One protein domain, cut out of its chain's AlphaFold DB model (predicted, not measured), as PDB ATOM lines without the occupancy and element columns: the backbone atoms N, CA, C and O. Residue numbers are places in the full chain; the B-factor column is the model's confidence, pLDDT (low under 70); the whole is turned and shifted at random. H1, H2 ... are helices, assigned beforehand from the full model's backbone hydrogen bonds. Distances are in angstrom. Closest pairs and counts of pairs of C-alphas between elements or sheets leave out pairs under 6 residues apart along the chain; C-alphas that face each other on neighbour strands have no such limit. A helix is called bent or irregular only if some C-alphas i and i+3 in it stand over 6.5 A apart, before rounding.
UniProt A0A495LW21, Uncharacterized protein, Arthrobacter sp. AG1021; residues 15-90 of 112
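This is residues 15 to 90 of the 112 residues of an uncharacterized protein of Arthrobacter sp. AG1021 (UniProt A0A495LW21). A long helical hairpin makes the rod: the longest helix, H1, lies side by side with H2, running the opposite way, and the short helix H3 turns off crosswise from the last residues of H2, at the open end of the hairpin. H1 has a kink of 34 degrees near residue 40, close to the loop that joins it to H2. The printed part has 76 residues with three named helices, in the order H1, H2, H3, and no named strand; the class is all helix. It is only just extended, close to loose, with a radius of gyration of the C-alphas of 17.2 A, and it spans 53 by 22 by 18 A.

H1 holds residues 16 to 46 and is 42.0 A long, from C-alpha 16 at (65.461, 7.960, 25.412) to C-alpha 46 at (27.655, 21.480, 13.233). It is only just irregular: C-alphas 37 and 40 are 6.51 A apart. H2, residues 54 to 77, is 34.8 A long. H3, residues 79 to 87, ends with C-alpha 87 at (66.641, -7.638, 13.079).

H1 and H2 touch as a helical hairpin, with 26 pairs of C-alphas within 8 A. Their closest C-alphas are those of Pro 16 and Ala 77, 5.0 A apart. They run opposite ways at a shallow tilt of 18 degrees. H3 is close to H2 but not clearly touching: the closest C-alphas, those of Leu 75 and Ala 81, are 6.7 A apart. H3 is about perpendicular to H2, at 77 degrees. H1 and H3 are apart. In H2 and H3 every O i to N i+4 pair is within hydrogen-bond range; in H1, 25 of 27 are.

The two C-alphas farthest apart are those of Glu 48 and Lys 87, at 53.1 A. The printed part has no cut. The link from H1 to H2 is short, with 7 residues, and that from H2 to H3 is tight, with 1 residue. The mean pLDDT of the printed part is 84.9; residues 16, 77, 79 to 86 and 89 to 90 are under 70.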
ATOM      1  N   HIS A  15      69.681   9.104  24.918       75.94
ATOM      2  CA  HIS A  15      68.777   9.924  25.735       75.94
ATOM      3  C   HIS A  15      67.288   9.626  25.465       75.94
ATOM      4  O   HIS A  15      66.535  10.506  25.025       75.94
ATOM      5  N   PRO A  16      66.808   8.408  25.778       68.62
ATOM      6  CA  PRO A  16      65.461   7.960  25.412       68.62
ATOM      7  C   PRO A  16      64.348   8.808  26.047       68.62
ATOM      8  O   PRO A  16      63.299   9.046  25.441       68.62
ATOM      9  N   TRP A  17      64.587   9.327  27.255       75.12
ATOM     10  CA  TRP A  17      63.630  10.185  27.954       75.12
ATOM     11  C   TRP A  17      63.489  11.566  27.308       75.12
ATOM     12  O   TRP A  17      62.378  12.070  27.168       75.12
ATOM     13  N   GLN A  18      64.598  12.153  26.853       79.50
ATOM     14  CA  GLN A  18      64.589  13.471  26.213       79.50
ATOM     15  C   GLN A  18      63.918  13.414  24.836       79.50
ATOM     16  O   GLN A  18      63.134  14.300  24.495       79.50
ATOM     17  N   ALA A  19      64.161  12.344  24.070       74.25
ATOM     18  CA  ALA A  19      63.505  12.116  22.781       74.25
ATOM     19  C   ALA A  19      61.984  11.932  22.932       74.25
ATOM     20  O   ALA A  19      61.199  12.537  22.193       74.25
ATOM     21  N   THR A  20      61.565  11.155  23.936       81.19
ATOM     22  CA  THR A  20      60.147  10.961  24.266       81.19
ATOM     23  C   THR A  20      59.496  12.278  24.689       81.19
ATOM     24  O   THR A  20      58.446  12.636  24.160       81.19
ATOM     25  N   ALA A  21      60.133  13.028  25.596       83.94
ATOM     26  CA  ALA A  21      59.611  14.298  26.092       83.94
ATOM     27  C   ALA A  21      59.469  15.338  24.973       83.94
ATOM     28  O   ALA A  21      58.414  15.957  24.852       83.94
ATOM     29  N   ARG A  22      60.481  15.484  24.105       85.38
ATOM     30  CA  ARG A  22      60.417  16.385  22.941       85.38
ATOM     31  C   ARG A  22      59.224  16.051  22.046       85.38
ATOM     32  O   ARG A  22      58.498  16.954  21.640       85.38
ATOM     33  N   THR A  23      59.027  14.769  21.757       84.75
ATOM     34  CA  THR A  23      57.937  14.314  20.887       84.75
ATOM     35  C   THR A  23      56.581  14.557  21.541       84.75
ATOM     36  O   THR A  23      55.715  15.173  20.928       84.75
ATOM     37  N   GLY A  24      56.418  14.166  22.807       87.00
ATOM     38  CA  GLY A  24      55.177  14.392  23.546       87.00
ATOM     39  C   GLY A  24      54.801  15.872  23.625       87.00
ATOM     40  O   GLY A  24      53.658  16.224  23.348       87.00
ATOM     41  N   VAL A  25      55.766  16.753  23.911       91.69
ATOM     42  CA  VAL A  25      55.533  18.206  23.958       91.69
ATOM     43  C   VAL A  25      55.156  18.758  22.583       91.69
ATOM     44  O   VAL A  25      54.186  19.505  22.483       91.69
ATOM     45  N   ALA A  26      55.872  18.379  21.520       91.00
ATOM     46  CA  ALA A  26      55.584  18.862  20.171       91.00
ATOM     47  C   ALA A  26      54.165  18.485  19.713       91.00
ATOM     48  O   ALA A  26      53.414  19.348  19.260       91.00
ATOM     49  N   TYR A  27      53.774  17.217  19.886       91.88
ATOM     50  CA  TYR A  27      52.435  16.754  19.520       91.88
ATOM     51  C   TYR A  27      51.345  17.353  20.407       91.88
ATOM     52  O   TYR A  27      50.283  17.696  19.895       91.88
ATOM     53  N   LEU A  28      51.598  17.525  21.707       92.62
ATOM     54  CA  LEU A  28      50.637  18.151  22.611       92.62
ATOM     55  C   LEU A  28      50.365  19.608  22.217       92.62
ATOM     56  O   LEU A  28      49.209  20.008  22.122       92.62
ATOM     57  N   LEU A  29      51.412  20.390  21.941       95.69
ATOM     58  CA  LEU A  29      51.261  21.784  21.516       95.69
ATOM     59  C   LEU A  29      50.548  21.887  20.163       95.69
ATOM     60  O   LEU A  29      49.645  22.711  20.012       95.69
ATOM     61  N   ALA A  30      50.901  21.025  19.205       94.06
ATOM     62  CA  ALA A  30      50.226  20.966  17.912       94.06
ATOM     63  C   ALA A  30      48.737  20.609  18.061       94.06
ATOM     64  O   ALA A  30      47.884  21.254  17.455       94.06
ATOM     65  N   ALA A  31      48.416  19.627  18.908       92.62
ATOM     66  CA  ALA A  31      47.046  19.219  19.199       92.62
ATOM     67  C   ALA A  31      46.224  20.341  19.848       92.62
ATOM     68  O   ALA A  31      45.088  20.574  19.441       92.62
ATOM     69  N   ILE A  32      46.800  21.060  20.818       95.06
ATOM     70  CA  ILE A  32      46.149  22.212  21.457       95.06
ATOM     71  C   ILE A  32      45.863  23.302  20.419       95.06
ATOM     72  O   ILE A  32      44.733  23.778  20.342       95.06
ATOM     73  N   GLY A  33      46.855  23.666  19.598       96.00
ATOM     74  CA  GLY A  33      46.681  24.675  18.550       96.00
ATOM     75  C   GLY A  33      45.618  24.277  17.523       96.00
ATOM     76  O   GLY A  33      44.757  25.084  17.176       96.00
ATOM     77  N   PHE A  34      45.628  23.012  17.092       94.94
ATOM     78  CA  PHE A  34      44.623  22.471  16.182       94.94
ATOM     79  C   PHE A  34      43.215  22.528  16.782       94.94
ATOM     80  O   PHE A  34      42.307  23.048  16.141       94.94
ATOM     81  N   LEU A  35      43.024  22.044  18.014       93.69
ATOM     82  CA  LEU A  35      41.718  22.056  18.677       93.69
ATOM     83  C   LEU A  35      41.206  23.481  18.912       93.69
ATOM     84  O   LEU A  35      40.024  23.735  18.697       93.69
ATOM     85  N   ALA A  36      42.085  24.408  19.300       94.25
ATOM     86  CA  ALA A  36      41.725  25.808  19.509       94.25
ATOM     87  C   ALA A  36      41.209  26.479  18.225       94.25
ATOM     88  O   ALA A  36      40.292  27.293  18.293       94.25
ATOM     89  N   ALA A  37      41.760  26.116  17.062       94.81
ATOM     90  CA  ALA A  37      41.302  26.621  15.769       94.81
ATOM     91  C   ALA A  37      40.069  25.869  15.236       94.81
ATOM     92  O   ALA A  37      39.160  26.484  14.684       94.81
ATOM     93  N   ALA A  38      40.024  24.545  15.392       91.75
ATOM     94  CA  ALA A  38      39.008  23.695  14.774       91.75
ATOM     95  C   ALA A  38      37.679  23.658  15.547       91.75
ATOM     96  O   ALA A  38      36.621  23.605  14.919       91.75
ATOM     97  N   LEU A  39      37.707  23.677  16.888       91.50
ATOM     98  CA  LEU A  39      36.489  23.563  17.702       91.50
ATOM     99  C   LEU A  39      35.482  24.696  17.446       91.50
ATOM    100  O   LEU A  39      34.312  24.365  17.263       91.50
ATOM    101  N   PRO A  40      35.878  25.984  17.381       92.31
ATOM    102  CA  PRO A  40      34.940  27.066  17.078       92.31
ATOM    103  C   PRO A  40      34.277  26.897  15.708       92.31
ATOM    104  O   PRO A  40      33.060  27.007  15.600       92.31
ATOM    105  N   ILE A  41      35.062  26.538  14.684       93.06
ATOM    106  CA  ILE A  41      34.571  26.333  13.312       93.06
ATOM    107  C   ILE A  41      33.559  25.182  13.268       93.06
ATOM    108  O   ILE A  41      32.497  25.299  12.662       93.06
ATOM    109  N   LEU A  42      33.854  24.060  13.930       90.00
ATOM    110  CA  LEU A  42      32.909  22.944  13.984       90.00
ATOM    111  C   LEU A  42      31.657  23.280  14.807       90.00
ATOM    112  O   LEU A  42      30.579  22.811  14.460       90.00
ATOM    113  N   GLN A  43      31.781  24.056  15.889       90.62
ATOM    114  CA  GLN A  43      30.622  24.513  16.663       90.62
ATOM    115  C   GLN A  43      29.702  25.397  15.821       90.62
ATOM    116  O   GLN A  43      28.491  25.219  15.883       90.62
ATOM    117  N   GLU A  44      30.266  26.285  15.006       92.19
ATOM    118  CA  GLU A  44      29.502  27.149  14.104       92.19
ATOM    119  C   GLU A  44      28.748  26.345  13.034       92.19
ATOM    120  O   GLU A  44      27.575  26.601  12.784       92.19
ATOM    121  N   VAL A  45      29.392  25.341  12.429       91.50
ATOM    122  CA  VAL A  45      28.811  24.595  11.298       91.50
ATOM    123  C   VAL A  45      27.904  23.444  11.747       91.50
ATOM    124  O   VAL A  45      26.902  23.151  11.100       91.50
ATOM    125  N   MET A  46      28.266  22.753  12.830       89.12
ATOM    126  CA  MET A  46      27.655  21.480  13.233       89.12
ATOM    127  C   MET A  46      27.059  21.503  14.646       89.12
ATOM    128  O   MET A  46      26.479  20.501  15.070       89.12
ATOM    129  N   GLY A  47      27.193  22.604  15.391       86.88
ATOM    130  CA  GLY A  47      26.814  22.678  16.804       86.88
ATOM    131  C   GLY A  47      25.336  22.401  17.078       86.88
ATOM    132  O   GLY A  47      25.022  21.797  18.097       86.88
ATOM    133  N   GLU A  48      24.441  22.766  16.158       89.94
ATOM    134  CA  GLU A  48      22.996  22.522  16.291       89.94
ATOM    135  C   GLU A  48      22.607  21.050  16.090       89.94
ATOM    136  O   GLU A  48      21.587  20.594  16.603       89.94
ATOM    137  N   TYR A  49      23.430  20.290  15.364       92.19
ATOM    138  CA  TYR A  49      23.165  18.890  15.024       92.19
ATOM    139  C   TYR A  49      23.858  17.903  15.965       92.19
ATOM    140  O   TYR A  49      23.575  16.704  15.924       92.19
ATOM    141  N   LEU A  50      24.790  18.384  16.788       89.56
ATOM    142  CA  LEU A  50      25.617  17.548  17.643       89.56
ATOM    143  C   LEU A  50      25.241  17.714  19.124       89.56
ATOM    144  O   LEU A  50      24.979  18.821  19.590       89.56
ATOM    145  N   PRO A  51      25.252  16.624  19.911       91.00
ATOM    146  CA  PRO A  51      24.942  16.689  21.335       91.00
ATOM    147  C   PRO A  51      25.991  17.524  22.084       91.00
ATOM    148  O   PRO A  51      27.168  17.423  21.746       91.00
ATOM    149  N   PRO A  52      25.647  18.243  23.170       87.31
ATOM    150  CA  PRO A  52      26.570  19.160  23.859       87.31
ATOM    151  C   PRO A  52      27.922  18.554  24.282       87.31
ATOM    152  O   PRO A  52      28.905  19.271  24.457       87.31
ATOM    153  N   SER A  53      27.994  17.228  24.437       90.00
ATOM    154  CA  SER A  53      29.203  16.486  24.806       90.00
ATOM    155  C   SER A  53      30.165  16.183  23.647       90.00
ATOM    156  O   SER A  53      31.267  15.692  23.901       90.00
ATOM    157  N   TRP A  54      29.808  16.459  22.387       89.75
ATOM    158  CA  TRP A  54      30.616  16.067  21.220       89.75
ATOM    159  C   TRP A  54      32.034  16.662  21.254       89.75
ATOM    160  O   TRP A  54      33.010  15.964  20.968       89.75
ATOM    161  N   GLY A  55      32.169  17.926  21.674       88.50
ATOM    162  CA  GLY A  55      33.463  18.610  21.752       88.50
ATOM    163  C   GLY A  55      34.400  17.979  22.785       88.50
ATOM    164  O   GLY A  55      35.607  17.868  22.553       88.50
ATOM    165  N   ALA A  56      33.843  17.483  23.896       91.38
ATOM    166  CA  ALA A  56      34.602  16.760  24.912       91.38
ATOM    167  C   ALA A  56      35.112  15.413  24.377       91.38
ATOM    168  O   ALA A  56      36.271  15.067  24.607       91.38
ATOM    169  N   TRP A  57      34.295  14.692  23.602       93.44
ATOM    170  CA  TRP A  57      34.704  13.438  22.964       93.44
ATOM    171  C   TRP A  57      35.845  13.622  21.964       93.44
ATOM    172  O   TRP A  57      36.798  12.847  21.982       93.44
ATOM    173  N   ILE A  58      35.795  14.665  21.132       92.31
ATOM    174  CA  ILE A  58      36.880  14.956  20.182       92.31
ATOM    175  C   ILE A  58      38.155  15.367  20.912       92.31
ATOM    176  O   ILE A  58      39.235  14.875  20.589       92.31
ATOM    177  N   THR A  59      38.035  16.209  21.936       92.38
ATOM    178  CA  THR A  59      39.182  16.604  22.762       92.38
ATOM    179  C   THR A  59      39.827  15.382  23.424       92.38
ATOM    180  O   THR A  59      41.047  15.224  23.375       92.38
ATOM    181  N   ALA A  60      39.018  14.473  23.976       94.69
ATOM    182  CA  ALA A  60      39.491  13.225  24.568       94.69
ATOM    183  C   ALA A  60      40.155  12.304  23.532       94.69
ATOM    184  O   ALA A  60      41.214  11.740  23.809       94.69
ATOM    185  N   ALA A  61      39.583  12.186  22.330       93.88
ATOM    186  CA  ALA A  61      40.161  11.397  21.246       93.88
ATOM    187  C   ALA A  61      41.536  11.939  20.822       93.88
ATOM    188  O   ALA A  61      42.495  11.177  20.711       93.88
ATOM    189  N   VAL A  62      41.666  13.256  20.655       93.81
ATOM    190  CA  VAL A  62      42.947  13.894  20.322       93.81
ATOM    191  C   VAL A  62      43.968  13.697  21.444       93.81
ATOM    192  O   VAL A  62      45.103  13.302  21.173       93.81
ATOM    193  N   ALA A  63      43.574  13.895  22.705       93.44
ATOM    194  CA  ALA A  63      44.451  13.655  23.850       93.44
ATOM    195  C   ALA A  63      44.934  12.195  23.912       93.44
ATOM    196  O   ALA A  63      46.117  11.940  24.149       93.44
ATOM    197  N   PHE A  64      44.046  11.236  23.634       95.56
ATOM    198  CA  PHE A  64      44.393   9.820  23.551       95.56
ATOM    199  C   PHE A  64      45.409   9.541  22.437       95.56
ATOM    200  O   PHE A  64      46.388   8.834  22.673       95.56
ATOM    201  N   LEU A  65      45.234  10.129  21.250       92.38
ATOM    202  CA  LEU A  65      46.181   9.967  20.143       92.38
ATOM    203  C   LEU A  65      47.564  10.546  20.470       92.38
ATOM    204  O   LEU A  65      48.575   9.908  20.180       92.38
ATOM    205  N   VAL A  66      47.626  11.708  21.128       92.50
ATOM    206  CA  VAL A  66      48.895  12.289  21.604       92.50
ATOM    207  C   VAL A  66      49.566  11.364  22.623       92.50
ATOM    208  O   VAL A  66      50.771  11.103  22.532       92.50
ATOM    209  N   ALA A  67      48.798  10.825  23.574       90.06
ATOM    210  CA  ALA A  67      49.307   9.878  24.560       90.06
ATOM    211  C   ALA A  67      49.832   8.597  23.892       90.06
ATOM    212  O   ALA A  67      50.924   8.132  24.224       90.06
ATOM    213  N   LEU A  68      49.103   8.070  22.906       91.31
ATOM    214  CA  LEU A  68      49.491   6.886  22.148       91.31
ATOM    215  C   LEU A  68      50.774   7.127  21.340       91.31
ATOM    216  O   LEU A  68      51.696   6.316  21.407       91.31
ATOM    217  N   ALA A  69      50.885   8.260  20.644       85.75
ATOM    218  CA  ALA A  69      52.092   8.634  19.908       85.75
ATOM    219  C   ALA A  69      53.311   8.767  20.840       85.75
ATOM    220  O   ALA A  69      54.405   8.279  20.534       85.75
ATOM    221  N   THR A  70      53.112   9.370  22.014       86.31
ATOM    222  CA  THR A  70      54.156   9.508  23.039       86.31
ATOM    223  C   THR A  70      54.583   8.142  23.581       86.31
ATOM    224  O   THR A  70      55.779   7.876  23.721       86.31
ATOM    225  N   LEU A  71      53.625   7.248  23.835       86.62
ATOM    226  CA  LEU A  71      53.887   5.884  24.289       86.62
ATOM    227  C   LEU A  71      54.680   5.089  23.246       86.62
ATOM    228  O   LEU A  71      55.693   4.482  23.587       86.62
ATOM    229  N   ILE A  72      54.263   5.129  21.980       82.50
ATOM    230  CA  ILE A  72      54.961   4.451  20.882       82.50
ATOM    231  C   ILE A  72      56.391   4.986  20.744       82.50
ATOM    232  O   ILE A  72      57.334   4.205  20.629       82.50
ATOM    233  N   THR A  73      56.577   6.305  20.830       81.88
ATOM    234  CA  THR A  73      57.910   6.927  20.789       81.88
ATOM    235  C   THR A  73      58.794   6.422  21.926       81.88
ATOM    236  O   THR A  73      59.958   6.085  21.709       81.88
ATOM    237  N   ARG A  74      58.234   6.296  23.133       79.50
ATOM    238  CA  ARG A  74      58.950   5.734  24.281       79.50
ATOM    239  C   ARG A  74      59.345   4.278  24.059       79.50
ATOM    240  O   ARG A  74      60.451   3.893  24.426       79.50
ATOM    241  N   LEU A  75      58.459   3.480  23.466       79.19
ATOM    242  CA  LEU A  75      58.746   2.085  23.138       79.19
ATOM    243  C   LEU A  75      59.862   1.978  22.092       79.19
ATOM    244  O   LEU A  75      60.775   1.185  22.285       79.19
ATOM    245  N   MET A  76      59.855   2.811  21.046       71.12
ATOM    246  CA  MET A  76      60.931   2.852  20.041       71.12
ATOM    247  C   MET A  76      62.274   3.346  20.597       71.12
ATOM    248  O   MET A  76      63.332   2.961  20.098       71.12
ATOM    249  N   ALA A  77      62.247   4.182  21.637       69.25
ATOM    250  CA  ALA A  77      63.449   4.665  22.304       69.25
ATOM    251  C   ALA A  77      64.099   3.613  23.231       69.25
ATOM    252  O   ALA A  77      65.243   3.794  23.648       69.25
ATOM    253  N   LEU A  78      63.418   2.505  23.565       71.38
ATOM    254  CA  LEU A  78      64.043   1.413  24.315       71.38
ATOM    255  C   LEU A  78      65.086   0.684  23.451       71.38
ATOM    256  O   LEU A  78      64.798   0.274  22.329       71.38
ATOM    257  N   ALA A  79      66.260   0.398  24.026       61.94
ATOM    258  CA  ALA A  79      67.337  -0.348  23.360       61.94
ATOM    259  C   ALA A  79      66.870  -1.695  22.766       61.94
ATOM    260  O   ALA A  79      67.234  -2.041  21.649       61.94
ATOM    261  N   LYS A  80      65.954  -2.404  23.445       64.12
ATOM    262  CA  LYS A  80      65.373  -3.659  22.932       64.12
ATOM    263  C   LYS A  80      64.522  -3.487  21.669       64.12
ATOM    264  O   LYS A  80      64.434  -4.415  20.870       64.12
ATOM    265  N   ALA A  81      63.878  -2.333  21.488       65.19
ATOM    266  CA  ALA A  81      63.134  -2.049  20.265       65.19
ATOM    267  C   ALA A  81      64.088  -1.783  19.099       65.19
ATOM    268  O   ALA A  81      63.812  -2.219  17.988       65.19
ATOM    269  N   GLN A  82      65.240  -1.159  19.358       63.56
ATOM    270  CA  GLN A  82      66.299  -0.980  18.363       63.56
ATOM    271  C   GLN A  82      66.935  -2.308  17.951       63.56
ATOM    272  O   GLN A  82      67.139  -2.532  16.763       63.56
ATOM    273  N   ASP A  83      67.152  -3.228  18.895       66.75
ATOM    274  CA  ASP A  83      67.626  -4.583  18.583       66.75
ATOM    275  C   ASP A  83      66.624  -5.353  17.704       66.75
ATOM    276  O   ASP A  83      67.008  -6.106  16.809       66.75
ATOM    277  N   PHE A  84      65.322  -5.160  17.936       68.00
ATOM    278  CA  PHE A  84      64.266  -5.745  17.110       68.00
ATOM    279  C   PHE A  84      64.166  -5.075  15.730       68.00
ATOM    280  O   PHE A  84      64.091  -5.771  14.721       68.00
ATOM    281  N   LEU A  85      64.228  -3.741  15.670       66.69
ATOM    282  CA  LEU A  85      64.241  -2.964  14.425       66.69
ATOM    283  C   LEU A  85      65.463  -3.310  13.564       66.69
ATOM    284  O   LEU A  85      65.331  -3.480  12.353       66.69
ATOM    285  N   ALA A  86      66.629  -3.505  14.184       68.62
ATOM    286  CA  ALA A  86      67.836  -3.980  13.517       68.62
ATOM    287  C   ALA A  86      67.650  -5.382  12.915       68.62
ATOM    288  O   ALA A  86      68.077  -5.616  11.786       68.62
ATOM    289  N   LYS A  87      66.949  -6.295  13.607       71.38
ATOM    290  CA  LYS A  87      66.641  -7.638  13.079       71.38
ATOM    291  C   LYS A  87      65.739  -7.625  11.844       71.38
ATOM    292  O   LYS A  87      65.836  -8.543  11.039       71.38
ATOM    293  N   ILE A  88      64.885  -6.615  11.687       79.19
ATOM    294  CA  ILE A  88      63.978  -6.479  10.533       79.19
ATOM    295  C   ILE A  88      64.477  -5.475   9.478       79.19
ATOM    296  O   ILE A  88      63.731  -5.126   8.568       79.19
ATOM    297  N   GLY A  89      65.726  -5.007   9.582       63.72
ATOM    298  CA  GLY A  89      66.353  -4.123   8.588       63.72
ATOM    299  C   GLY A  89      65.982  -2.638   8.692       63.72
ATOM    300  O   GLY A  89      66.360  -1.860   7.824       63.72
ATOM    301  N   LEU A  90      65.288  -2.228   9.758       69.25
ATOM    302  CA  LEU A  90      64.920  -0.834  10.060       69.25
ATOM    303  C   LEU A  90      65.785  -0.225  11.179       69.25
ATOM    304  O   LEU A  90      65.408   0.770  11.797       69.25
TER     305      LEU A  90